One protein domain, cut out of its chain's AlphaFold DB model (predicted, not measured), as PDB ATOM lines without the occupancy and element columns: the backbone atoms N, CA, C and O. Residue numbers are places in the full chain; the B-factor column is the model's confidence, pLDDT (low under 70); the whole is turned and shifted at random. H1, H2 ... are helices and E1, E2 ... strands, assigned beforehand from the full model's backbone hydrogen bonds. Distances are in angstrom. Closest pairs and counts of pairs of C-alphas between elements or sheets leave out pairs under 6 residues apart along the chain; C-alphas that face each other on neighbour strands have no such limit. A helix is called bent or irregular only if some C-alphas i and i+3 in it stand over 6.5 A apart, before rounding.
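AT A GLANCE: This is residues 36 to 104 of the 106 residues of an uncharacterized protein of Acidovorax anthurii (UniProt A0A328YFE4). A long two-stranded antiparallel ribbon, E1 and E4, makes the long axis, and one kinked helix, H1, packs beside it and beside the short strand E2 with its residues 55 to 70. Two short strands, E2 and E3, pair with opposite ends of E4 on the side away from E1, and the stretch from residue 79 to 87 joins them. The printed part has 69 residues with one named helix and four named strands; along the chain E1 comes first, then H1, and after it the strands E2, E3 and E4; the sheet is branched, with E1, E2 and E3 each an antiparallel neighbour of E4, and the class is mixed, helices and strands. The whole is compact, with a radius of gyration of the C-alphas of 12.3 A, yet elongated in outline, spanning 38 by 20 by 17 A.

IN THESE COORDINATES: E1, residues 36 to 45, begins at C-alpha 36 (112.450, 128.754, -9.099) and is 27.8 A long. H1, residues 52 to 70, measures 24.7 A and ends at C-alpha 70 (109.551, 128.088, 0.445). It has a kink of 52 degrees near residue 59 and is irregular: C-alphas 58 and 61 are 7.3 A apart. E2 is residues 76 to 78, 6.8 A, and E3 is residues 88 to 90, 6.2 A. E4, residues 93 to 103, is the longest strand at 30.7 A and ends at C-alpha 103 (111.473, 134.021, -9.602).

HOW THE PARTS SIT: E4 has three neighbours in staggered pairing. E1 lies on one side of it, beside residues 93 to 103, antiparallel at 164 degrees; N 39 and O 100 are 2.8 A apart, within hydrogen-bond range. On the other side, E2 is beside residues 100 to 103, antiparallel at 133 degrees, with N 101 and O 78 within range at 2.7 A. E3 is on that side too, beside residues 93 to 95, antiparallel at 135 degrees, with N 88 and O 95 at 2.8 A; E3 and E4 form a hairpin. E2 and E3 are apart. H1 is on the sheet and only just at the sheet's level, with a height over the sheet of 3.7 A. Its closest C-alphas to E4 are those of Cys 67 and Cys 102, 5.5 A apart. To E2 they are those of Trp 64 and Val 77, 6.3 A, and to E1 those of Cys 67 and Val 39, 6.4 A. In H1, 13 of 15 O i to N i+4 pairs are within hydrogen-bond range.

THE WHOLE: The two C-alphas farthest apart, those of Ser 91 and Asn 104, are 38.4 A apart, while the first and last printed C-alphas are 6.3 A apart. The printed part has no cut and no long link. The mean pLDDT of the printed part is 84.1, and residues 80 to 86, in the link from E2 to E3, are under 70.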
ATOM      1  N   ILE A  36     111.868 129.685 -10.067       90.38
ATOM      2  CA  ILE A  36     112.450 128.754  -9.099       90.38
ATOM      3  C   ILE A  36     111.380 127.903  -8.417       90.38
ATOM      4  O   ILE A  36     111.705 126.908  -7.779       90.38
ATOM      5  N   GLY A  37     110.114 128.289  -8.563       87.81
ATOM      6  CA  GLY A  37     108.979 127.543  -8.056       87.81
ATOM      7  C   GLY A  37     107.659 128.229  -8.360       87.81
ATOM      8  O   GLY A  37     107.623 129.352  -8.862       87.81
ATOM      9  N   THR A  38     106.573 127.550  -8.014       89.56
ATOM     10  CA  THR A  38     105.218 128.093  -8.065       89.56
ATOM     11  C   THR A  38     104.565 127.845  -6.715       89.56
ATOM     12  O   THR A  38     104.719 126.767  -6.143       89.56
ATOM     13  N   VAL A  39     103.853 128.841  -6.202       88.94
ATOM     14  CA  VAL A  39     102.997 128.716  -5.023       88.94
ATOM     15  C   VAL A  39     101.554 128.844  -5.471       88.94
ATOM     16  O   VAL A  39     101.214 129.746  -6.232       88.94
ATOM     17  N   THR A  40     100.715 127.934  -4.997       88.06
ATOM     18  CA  THR A  40      99.290 127.914  -5.304       88.06
ATOM     19  C   THR A  40      98.522 127.942  -3.997       88.06
ATOM     20  O   THR A  40      98.860 127.213  -3.064       88.06
ATOM     21  N   PHE A  41      97.513 128.800  -3.906       85.38
ATOM     22  CA  PHE A  41      96.667 128.905  -2.724       85.38
ATOM     23  C   PHE A  41      95.230 129.249  -3.100       85.38
ATOM     24  O   PHE A  41      94.973 129.905  -4.108       85.38
ATOM     25  N   MET A  42      94.294 128.816  -2.260       86.31
ATOM     26  CA  MET A  42      92.900 129.241  -2.349       86.31
ATOM     27  C   MET A  42      92.745 130.608  -1.699       86.31
ATOM     28  O   MET A  42      93.245 130.831  -0.595       86.31
ATOM     29  N   TYR A  43      92.022 131.503  -2.361       84.75
ATOM     30  CA  TYR A  43      91.656 132.792  -1.792       84.75
ATOM     31  C   TYR A  43      90.158 133.023  -1.949       84.75
ATOM     32  O   TYR A  43      89.604 132.858  -3.037       84.75
ATOM     33  N   THR A  44      89.511 133.413  -0.852       87.56
ATOM     34  CA  THR A  44      88.093 133.774  -0.829       87.56
ATOM     35  C   THR A  44      87.953 135.287  -0.827       87.56
ATOM     36  O   THR A  44      88.445 135.970   0.070       87.56
ATOM     37  N   PHE A  45      87.263 135.810  -1.833       84.31
ATOM     38  CA  PHE A  45      86.927 137.219  -1.952       84.31
ATOM     39  C   PHE A  45      85.466 137.443  -1.566       84.31
ATOM     40  O   PHE A  45      84.600 136.638  -1.901       84.31
ATOM     41  N   ASN A  46      85.165 138.573  -0.927       86.00
ATOM     42  CA  ASN A  46      83.774 138.963  -0.671       86.00
ATOM     43  C   ASN A  46      83.017 139.224  -1.985       86.00
ATOM     44  O   ASN A  46      81.849 138.874  -2.119       86.00
ATOM     45  N   LEU A  47      83.710 139.817  -2.958       82.50
ATOM     46  CA  LEU A  47      83.249 140.074  -4.317       82.50
ATOM     47  C   LEU A  47      84.373 139.683  -5.283       82.50
ATOM     48  O   LEU A  47      85.539 139.852  -4.922       82.50
ATOM     49  N   PRO A  48      84.066 139.172  -6.485       78.94
ATOM     50  CA  PRO A  48      85.101 138.916  -7.473       78.94
ATOM     51  C   PRO A  48      85.840 140.231  -7.794       78.94
ATOM     52  O   PRO A  48      85.188 141.273  -7.912       78.94
ATOM     53  N   PRO A  49      87.180 140.211  -7.915       78.81
ATOM     54  CA  PRO A  49      87.959 141.402  -8.223       78.81
ATOM     55  C   PRO A  49      87.542 141.969  -9.582       78.81
ATOM     56  O   PRO A  49      87.338 141.223 -10.543       78.81
ATOM     57  N   ALA A  50      87.433 143.293  -9.672       76.88
ATOM     58  CA  ALA A  50      86.985 143.985 -10.876       76.88
ATOM     59  C   ALA A  50      88.051 143.994 -11.986       76.88
ATOM     60  O   ALA A  50      87.747 144.294 -13.140       76.88
ATOM     61  N   SER A  51      89.309 143.687 -11.647       81.25
ATOM     62  CA  SER A  51      90.427 143.630 -12.590       81.25
ATOM     63  C   SER A  51      91.542 142.691 -12.120       81.25
ATOM     64  O   SER A  51      91.680 142.402 -10.929       81.25
ATOM     65  N   GLU A  52      92.402 142.274 -13.052       79.19
ATOM     66  CA  GLU A  52      93.630 141.535 -12.727       79.19
ATOM     67  C   GLU A  52      94.559 142.337 -11.803       79.19
ATOM     68  O   GLU A  52      95.205 141.766 -10.931       79.19
ATOM     69  N   GLN A  53      94.593 143.667 -11.939       83.44
ATOM     70  CA  GLN A  53      95.417 144.535 -11.095       83.44
ATOM     71  C   GLN A  53      94.927 144.564  -9.643       83.44
ATOM     72  O   GLN A  53      95.734 144.562  -8.713       83.44
ATOM     73  N   GLU A  54      93.611 144.566  -9.430       84.75
ATOM     74  CA  GLU A  54      93.032 144.464  -8.090       84.75
ATOM     75  C   GLU A  54      93.360 143.109  -7.453       84.75
ATOM     76  O   GLU A  54      93.828 143.055  -6.315       84.75
ATOM     77  N   LEU A  55      93.210 142.021  -8.212       82.81
ATOM     78  CA  LEU A  55      93.586 140.681  -7.763       82.81
ATOM     79  C   LEU A  55      95.076 140.611  -7.401       82.81
ATOM     80  O   LEU A  55      95.430 140.069  -6.347       82.81
ATOM     81  N   TRP A  56      95.938 141.183  -8.246       86.56
ATOM     82  CA  TRP A  56      97.370 141.288  -7.993       86.56
ATOM     83  C   TRP A  56      97.612 142.001  -6.663       86.56
ATOM     84  O   TRP A  56      98.231 141.424  -5.776       86.56
ATOM     85  N   ASN A  57      97.034 143.188  -6.458       88.06
ATOM     86  CA  ASN A  57      97.216 143.966  -5.228       88.06
ATOM     87  C   ASN A  57      96.779 143.204  -3.969       88.06
ATOM     88  O   ASN A  57      97.466 143.257  -2.949       88.06
ATOM     89  N   ILE A  58      95.662 142.477  -4.042       89.06
ATOM     90  CA  ILE A  58      95.123 141.719  -2.906       89.06
ATOM     91  C   ILE A  58      96.022 140.525  -2.558       89.06
ATOM     92  O   ILE A  58      96.245 140.222  -1.388       89.06
ATOM     93  N   THR A  59      96.538 139.828  -3.569       89.06
ATOM     94  CA  THR A  59      97.138 138.495  -3.387       89.06
ATOM     95  C   THR A  59      98.664 138.509  -3.419       89.06
ATOM     96  O   THR A  59      99.296 137.552  -2.963       89.06
ATOM     97  N   TRP A  60      99.265 139.613  -3.875       91.38
ATOM     98  CA  TRP A  60     100.709 139.760  -4.027       91.38
ATOM     99  C   TRP A  60     101.466 139.574  -2.715       91.38
ATOM    100  O   TRP A  60     102.451 138.845  -2.693       91.38
ATOM    101  N   SER A  61     101.012 140.175  -1.610       92.75
ATOM    102  CA  SER A  61     101.710 140.063  -0.315       92.75
ATOM    103  C   SER A  61     101.762 138.611   0.171       92.75
ATOM    104  O   SER A  61     102.814 138.111   0.574       92.75
ATOM    105  N   THR A  62     100.641 137.894   0.051       91.06
ATOM    106  CA  THR A  62     100.553 136.465   0.375       91.06
ATOM    107  C   THR A  62     101.486 135.651  -0.512       91.06
ATOM    108  O   THR A  62     102.270 134.849  -0.002       91.06
ATOM    109  N   ALA A  63     101.459 135.889  -1.823       91.50
ATOM    110  CA  ALA A  63     102.335 135.212  -2.770       91.50
ATOM    111  C   ALA A  63     103.817 135.484  -2.483       91.50
ATOM    112  O   ALA A  63     104.607 134.546  -2.415       91.50
ATOM    113  N   TRP A  64     104.190 136.743  -2.252       93.81
ATOM    114  CA  TRP A  64     105.551 137.166  -1.932       93.81
ATOM    115  C   TRP A  64     106.077 136.474  -0.677       93.81
ATOM    116  O   TRP A  64     107.137 135.847  -0.714       93.81
ATOM    117  N   ASN A  65     105.316 136.527   0.417       95.25
ATOM    118  CA  ASN A  65     105.712 135.911   1.681       95.25
ATOM    119  C   ASN A  65     105.843 134.391   1.545       95.25
ATOM    120  O   ASN A  65     106.839 133.817   1.984       95.25
ATOM    121  N   THR A  66     104.891 133.750   0.864       93.62
ATOM    122  CA  THR A  66     104.892 132.299   0.629       93.62
ATOM    123  C   THR A  66     106.074 131.887  -0.252       93.62
ATOM    124  O   THR A  66     106.822 130.971   0.091       93.62
ATOM    125  N   CYS A  67     106.321 132.610  -1.345       93.06
ATOM    126  CA  CYS A  67     107.484 132.386  -2.195       93.06
ATOM    127  C   CYS A  67     108.793 132.550  -1.423       93.06
ATOM    128  O   CYS A  67     109.678 131.720  -1.562       93.06
ATOM    129  N   ARG A  68     108.932 133.573  -0.573       94.94
ATOM    130  CA  ARG A  68     110.142 133.778   0.242       94.94
ATOM    131  C   ARG A  68     110.310 132.717   1.333       94.94
ATOM    132  O   ARG A  68     111.446 132.404   1.680       94.94
ATOM    133  N   GLN A  69     109.211 132.168   1.846       95.56
ATOM    134  CA  GLN A  69     109.223 131.093   2.837       95.56
ATOM    135  C   GLN A  69     109.725 129.773   2.236       95.56
ATOM    136  O   GLN A  69     110.605 129.142   2.816       95.56
ATOM    137  N   TYR A  70     109.188 129.363   1.083       93.75
ATOM    138  CA  TYR A  70     109.551 128.088   0.445       93.75
ATOM    139  C   TYR A  70     110.770 128.194  -0.475       93.75
ATOM    140  O   TYR A  70     111.541 127.246  -0.603       93.75
ATOM    141  N   PHE A  71     110.975 129.361  -1.081       93.44
ATOM    142  CA  PHE A  71     112.068 129.662  -1.998       93.44
ATOM    143  C   PHE A  71     112.797 130.942  -1.537       93.44
ATOM    144  O   PHE A  71     112.560 132.033  -2.067       93.44
ATOM    145  N   PRO A  72     113.725 130.850  -0.563       93.19
ATOM    146  CA  PRO A  72     114.419 132.012   0.011       93.19
ATOM    147  C   PRO A  72     115.232 132.846  -0.989       93.19
ATOM    148  O   PRO A  72     115.591 133.989  -0.701       93.19
ATOM    149  N   SER A  73     115.522 132.303  -2.172       92.00
ATOM    150  CA  SER A  73     116.167 133.006  -3.287       92.00
ATOM    151  C   SER A  73     115.196 133.823  -4.153       92.00
ATOM    152  O   SER A  73     115.645 134.459  -5.103       92.00
ATOM    153  N   THR A  74     113.897 133.860  -3.825       92.81
ATOM    154  CA  THR A  74     112.903 134.683  -4.537       92.81
ATOM    155  C   THR A  74     113.303 136.161  -4.507       92.81
ATOM    156  O   THR A  74     113.578 136.717  -3.435       92.81
ATOM    157  N   ARG A  75     113.316 136.785  -5.690       92.56
ATOM    158  CA  ARG A  75     113.592 138.206  -5.958       92.56
ATOM    159  C   ARG A  75     112.408 138.925  -6.602       92.56
ATOM    160  O   ARG A  75     112.250 140.113  -6.353       92.56
ATOM    161  N   SER A  76     111.569 138.219  -7.356       91.12
ATOM    162  CA  SER A  76     110.289 138.723  -7.858       91.12
ATOM    163  C   SER A  76     109.229 137.628  -7.823       91.12
ATOM    164  O   SER A  76     109.531 136.434  -7.715       91.12
ATOM    165  N   VAL A  77     107.969 138.045  -7.895       91.19
ATOM    166  CA  VAL A  77     106.830 137.147  -8.076       91.19
ATOM    167  C   VAL A  77     106.033 137.598  -9.284       91.19
ATOM    168  O   VAL A  77     105.868 138.792  -9.533       91.19
ATOM    169  N   PHE A  78     105.549 136.632 -10.046       87.19
ATOM    170  CA  PHE A  78     104.733 136.869 -11.225       87.19
ATOM    171  C   PHE A  78     103.527 135.959 -11.169       87.19
ATOM    172  O   PHE A  78     103.673 134.791 -10.838       87.19
ATOM    173  N   GLN A  79     102.354 136.458 -11.519       79.69
ATOM    174  CA  GLN A  79     101.175 135.618 -11.617       79.69
ATOM    175  C   GLN A  79     101.123 135.013 -13.032       79.69
ATOM    176  O   GLN A  79     100.860 135.754 -13.977       79.69
ATOM    177  N   PRO A  80     101.432 133.711 -13.230       60.94
ATOM    178  CA  PRO A  80     101.643 133.141 -14.555       60.94
ATOM    179  C   PRO A  80     100.435 133.262 -15.473       60.94
ATOM    180  O   PRO A  80     100.632 133.615 -16.631       60.94
ATOM    181  N   ARG A  81      99.218 133.001 -14.984       54.47
ATOM    182  CA  ARG A  81      97.959 133.235 -15.700       54.47
ATOM    183  C   ARG A  81      96.819 133.317 -14.692       54.47
ATOM    184  O   ARG A  81      96.719 132.467 -13.812       54.47
ATOM    185  N   TYR A  82      95.949 134.304 -14.857       55.41
ATOM    186  CA  TYR A  82      94.601 134.254 -14.312       55.41
ATOM    187  C   TYR A  82      93.885 133.056 -14.956       55.41
ATOM    188  O   TYR A  82      93.651 133.039 -16.168       55.41
ATOM    189  N   THR A  83      93.592 132.006 -14.188       52.84
ATOM    190  CA  THR A  83      92.630 130.988 -14.618       52.84
ATOM    191  C   THR A  83      91.266 131.655 -14.610       52.84
ATOM    192  O   THR A  83      90.667 131.872 -13.561       52.84
ATOM    193  N   ASN A  84      90.814 132.045 -15.797       49.38
ATOM    194  CA  ASN A  84      89.563 132.745 -16.073       49.38
ATOM    195  C   ASN A  84      88.321 131.848 -15.826       49.38
ATOM    196  O   ASN A  84      87.454 131.703 -16.679       49.38
ATOM    197  N   GLY A  85      88.258 131.168 -14.683       56.06
ATOM    198  CA  GLY A  85      87.305 130.100 -14.387       56.06
ATOM    199  C   GLY A  85      88.021 129.056 -13.541       56.06
ATOM    200  O   GLY A  85      88.997 128.468 -13.983       56.06
ATOM    201  N   VAL A  86      87.670 128.840 -12.280       64.38
ATOM    202  CA  VAL A  86      86.328 128.584 -11.764       64.38
ATOM    203  C   VAL A  86      86.183 129.280 -10.415       64.38
ATOM    204  O   VAL A  86      86.941 129.012  -9.488       64.38
ATOM    205  N   TRP A  87      85.192 130.157 -10.296       76.25
ATOM    206  CA  TRP A  87      84.822 130.736  -9.012       76.25
ATOM    207  C   TRP A  87      83.869 129.784  -8.301       76.25
ATOM    208  O   TRP A  87      82.736 129.582  -8.740       76.25
ATOM    209  N   ALA A  88      84.313 129.203  -7.194       80.75
ATOM    210  CA  ALA A  88      83.420 128.503  -6.289       80.75
ATOM    211  C   ALA A  88      82.705 129.548  -5.427       80.75
ATOM    212  O   ALA A  88      83.291 130.118  -4.501       80.75
ATOM    213  N   GLN A  89      81.440 129.824  -5.743       83.81
ATOM    214  CA  GLN A  89      80.601 130.638  -4.872       83.81
ATOM    215  C   GLN A  89      80.212 129.817  -3.639       83.81
ATOM    216  O   GLN A  89      79.668 128.718  -3.737       83.81
ATOM    217  N   THR A  90      80.492 130.369  -2.469       80.38
ATOM    218  CA  THR A  90      80.192 129.786  -1.160       80.38
ATOM    219  C   THR A  90      79.437 130.809  -0.315       80.38
ATOM    220  O   THR A  90      79.386 131.991  -0.657       80.38
ATOM    221  N   SER A  91      78.900 130.397   0.835       81.44
ATOM    222  CA  SER A  91      78.316 131.331   1.809       81.44
ATOM    223  C   SER A  91      79.323 132.351   2.362       81.44
ATOM    224  O   SER A  91      78.912 133.356   2.929       81.44
ATOM    225  N   ALA A  92      80.627 132.097   2.208       80.94
ATOM    226  CA  ALA A  92      81.709 132.985   2.627       80.94
ATOM    227  C   ALA A  92      82.186 133.943   1.516       80.94
ATOM    228  O   ALA A  92      83.016 134.805   1.787       80.94
ATOM    229  N   GLY A  93      81.685 133.796   0.282       86.94
ATOM    230  CA  GLY A  93      82.093 134.596  -0.875       86.94
ATOM    231  C   GLY A  93      82.566 133.751  -2.058       86.94
ATOM    232  O   GLY A  93      82.206 132.580  -2.202       86.94
ATOM    233  N   PHE A  94      83.378 134.356  -2.916       84.50
ATOM    234  CA  PHE A  94      83.884 133.793  -4.163       84.50
ATOM    235  C   PHE A  94      85.290 133.247  -3.951       84.50
ATOM    236  O   PHE A  94      86.233 134.007  -3.739       84.50
ATOM    237  N   THR A  95      85.437 131.929  -3.995       85.00
ATOM    238  CA  THR A  95      86.731 131.268  -3.806       85.00
ATOM    239  C   THR A  95      87.325 130.872  -5.146       85.00
ATOM    240  O   THR A  95      86.620 130.340  -6.002       85.00
ATOM    241  N   THR A  96      88.617 131.119  -5.325       82.94
ATOM    242  CA  THR A  96      89.362 130.682  -6.509       82.94
ATOM    243  C   THR A  96      90.767 130.234  -6.132       82.94
ATOM    244  O   THR A  96      91.313 130.638  -5.099       82.94
ATOM    245  N   GLU A  97      91.341 129.402  -6.991       84.31
ATOM    246  CA  GLU A  97      92.742 129.027  -6.932       84.31
ATOM    247  C   GLU A  97      93.607 130.118  -7.559       84.31
ATOM    248  O   GLU A  97      93.331 130.594  -8.661       84.31
ATOM    249  N   ILE A  98      94.676 130.502  -6.867       83.50
ATOM    250  CA  ILE A  98      95.612 131.517  -7.335       83.50
ATOM    251  C   ILE A  98      97.012 130.931  -7.326       83.50
ATOM    252  O   ILE A  98      97.549 130.584  -6.275       83.50
ATOM    253  N   ALA A  99      97.608 130.848  -8.513       87.12
ATOM    254  CA  ALA A  99      98.982 130.419  -8.704       87.12
ATOM    255  C   ALA A  99      99.894 131.625  -8.947       87.12
ATOM    256  O   ALA A  99      99.567 132.513  -9.733       87.12
ATOM    257  N   TRP A 100     101.063 131.620  -8.309       88.69
ATOM    258  CA  TRP A 100     102.120 132.613  -8.457       88.69
ATOM    259  C   TRP A 100     103.462 131.929  -8.687       88.69
ATOM    260  O   TRP A 100     103.858 131.038  -7.946       88.69
ATOM    261  N   SER A 101     104.188 132.376  -9.699       89.25
ATOM    262  CA  SER A 101     105.559 131.974  -9.978       89.25
ATOM    263  C   SER A 101     106.525 132.778  -9.116       89.25
ATOM    264  O   SER A 101     106.564 134.008  -9.183       89.25
ATOM    265  N   CYS A 102     107.349 132.072  -8.355       91.69
ATOM    266  CA  CYS A 102     108.482 132.615  -7.627       91.69
ATOM    267  C   CYS A 102     109.685 132.661  -8.569       91.69
ATOM    268  O   CYS A 102     110.030 131.653  -9.191       91.69
ATOM    269  N   ARG A 103     110.340 133.814  -8.689       91.19
ATOM    270  CA  ARG A 103     111.473 134.021  -9.602       91.19
ATOM    271  C   ARG A 103     112.693 134.482  -8.822       91.19
ATOM    272  O   ARG A 103     112.570 135.277  -7.892       91.19
ATOM    273  N   ASN A 104     113.878 134.001  -9.192       89.62
ATOM    274  CA  ASN A 104     115.143 134.449  -8.587       89.62
ATOM    275  C   ASN A 104     115.750 135.687  -9.268       89.62
ATOM    276  O   ASN A 104     116.807 136.154  -8.847       89.62
TER     277      ASN A 104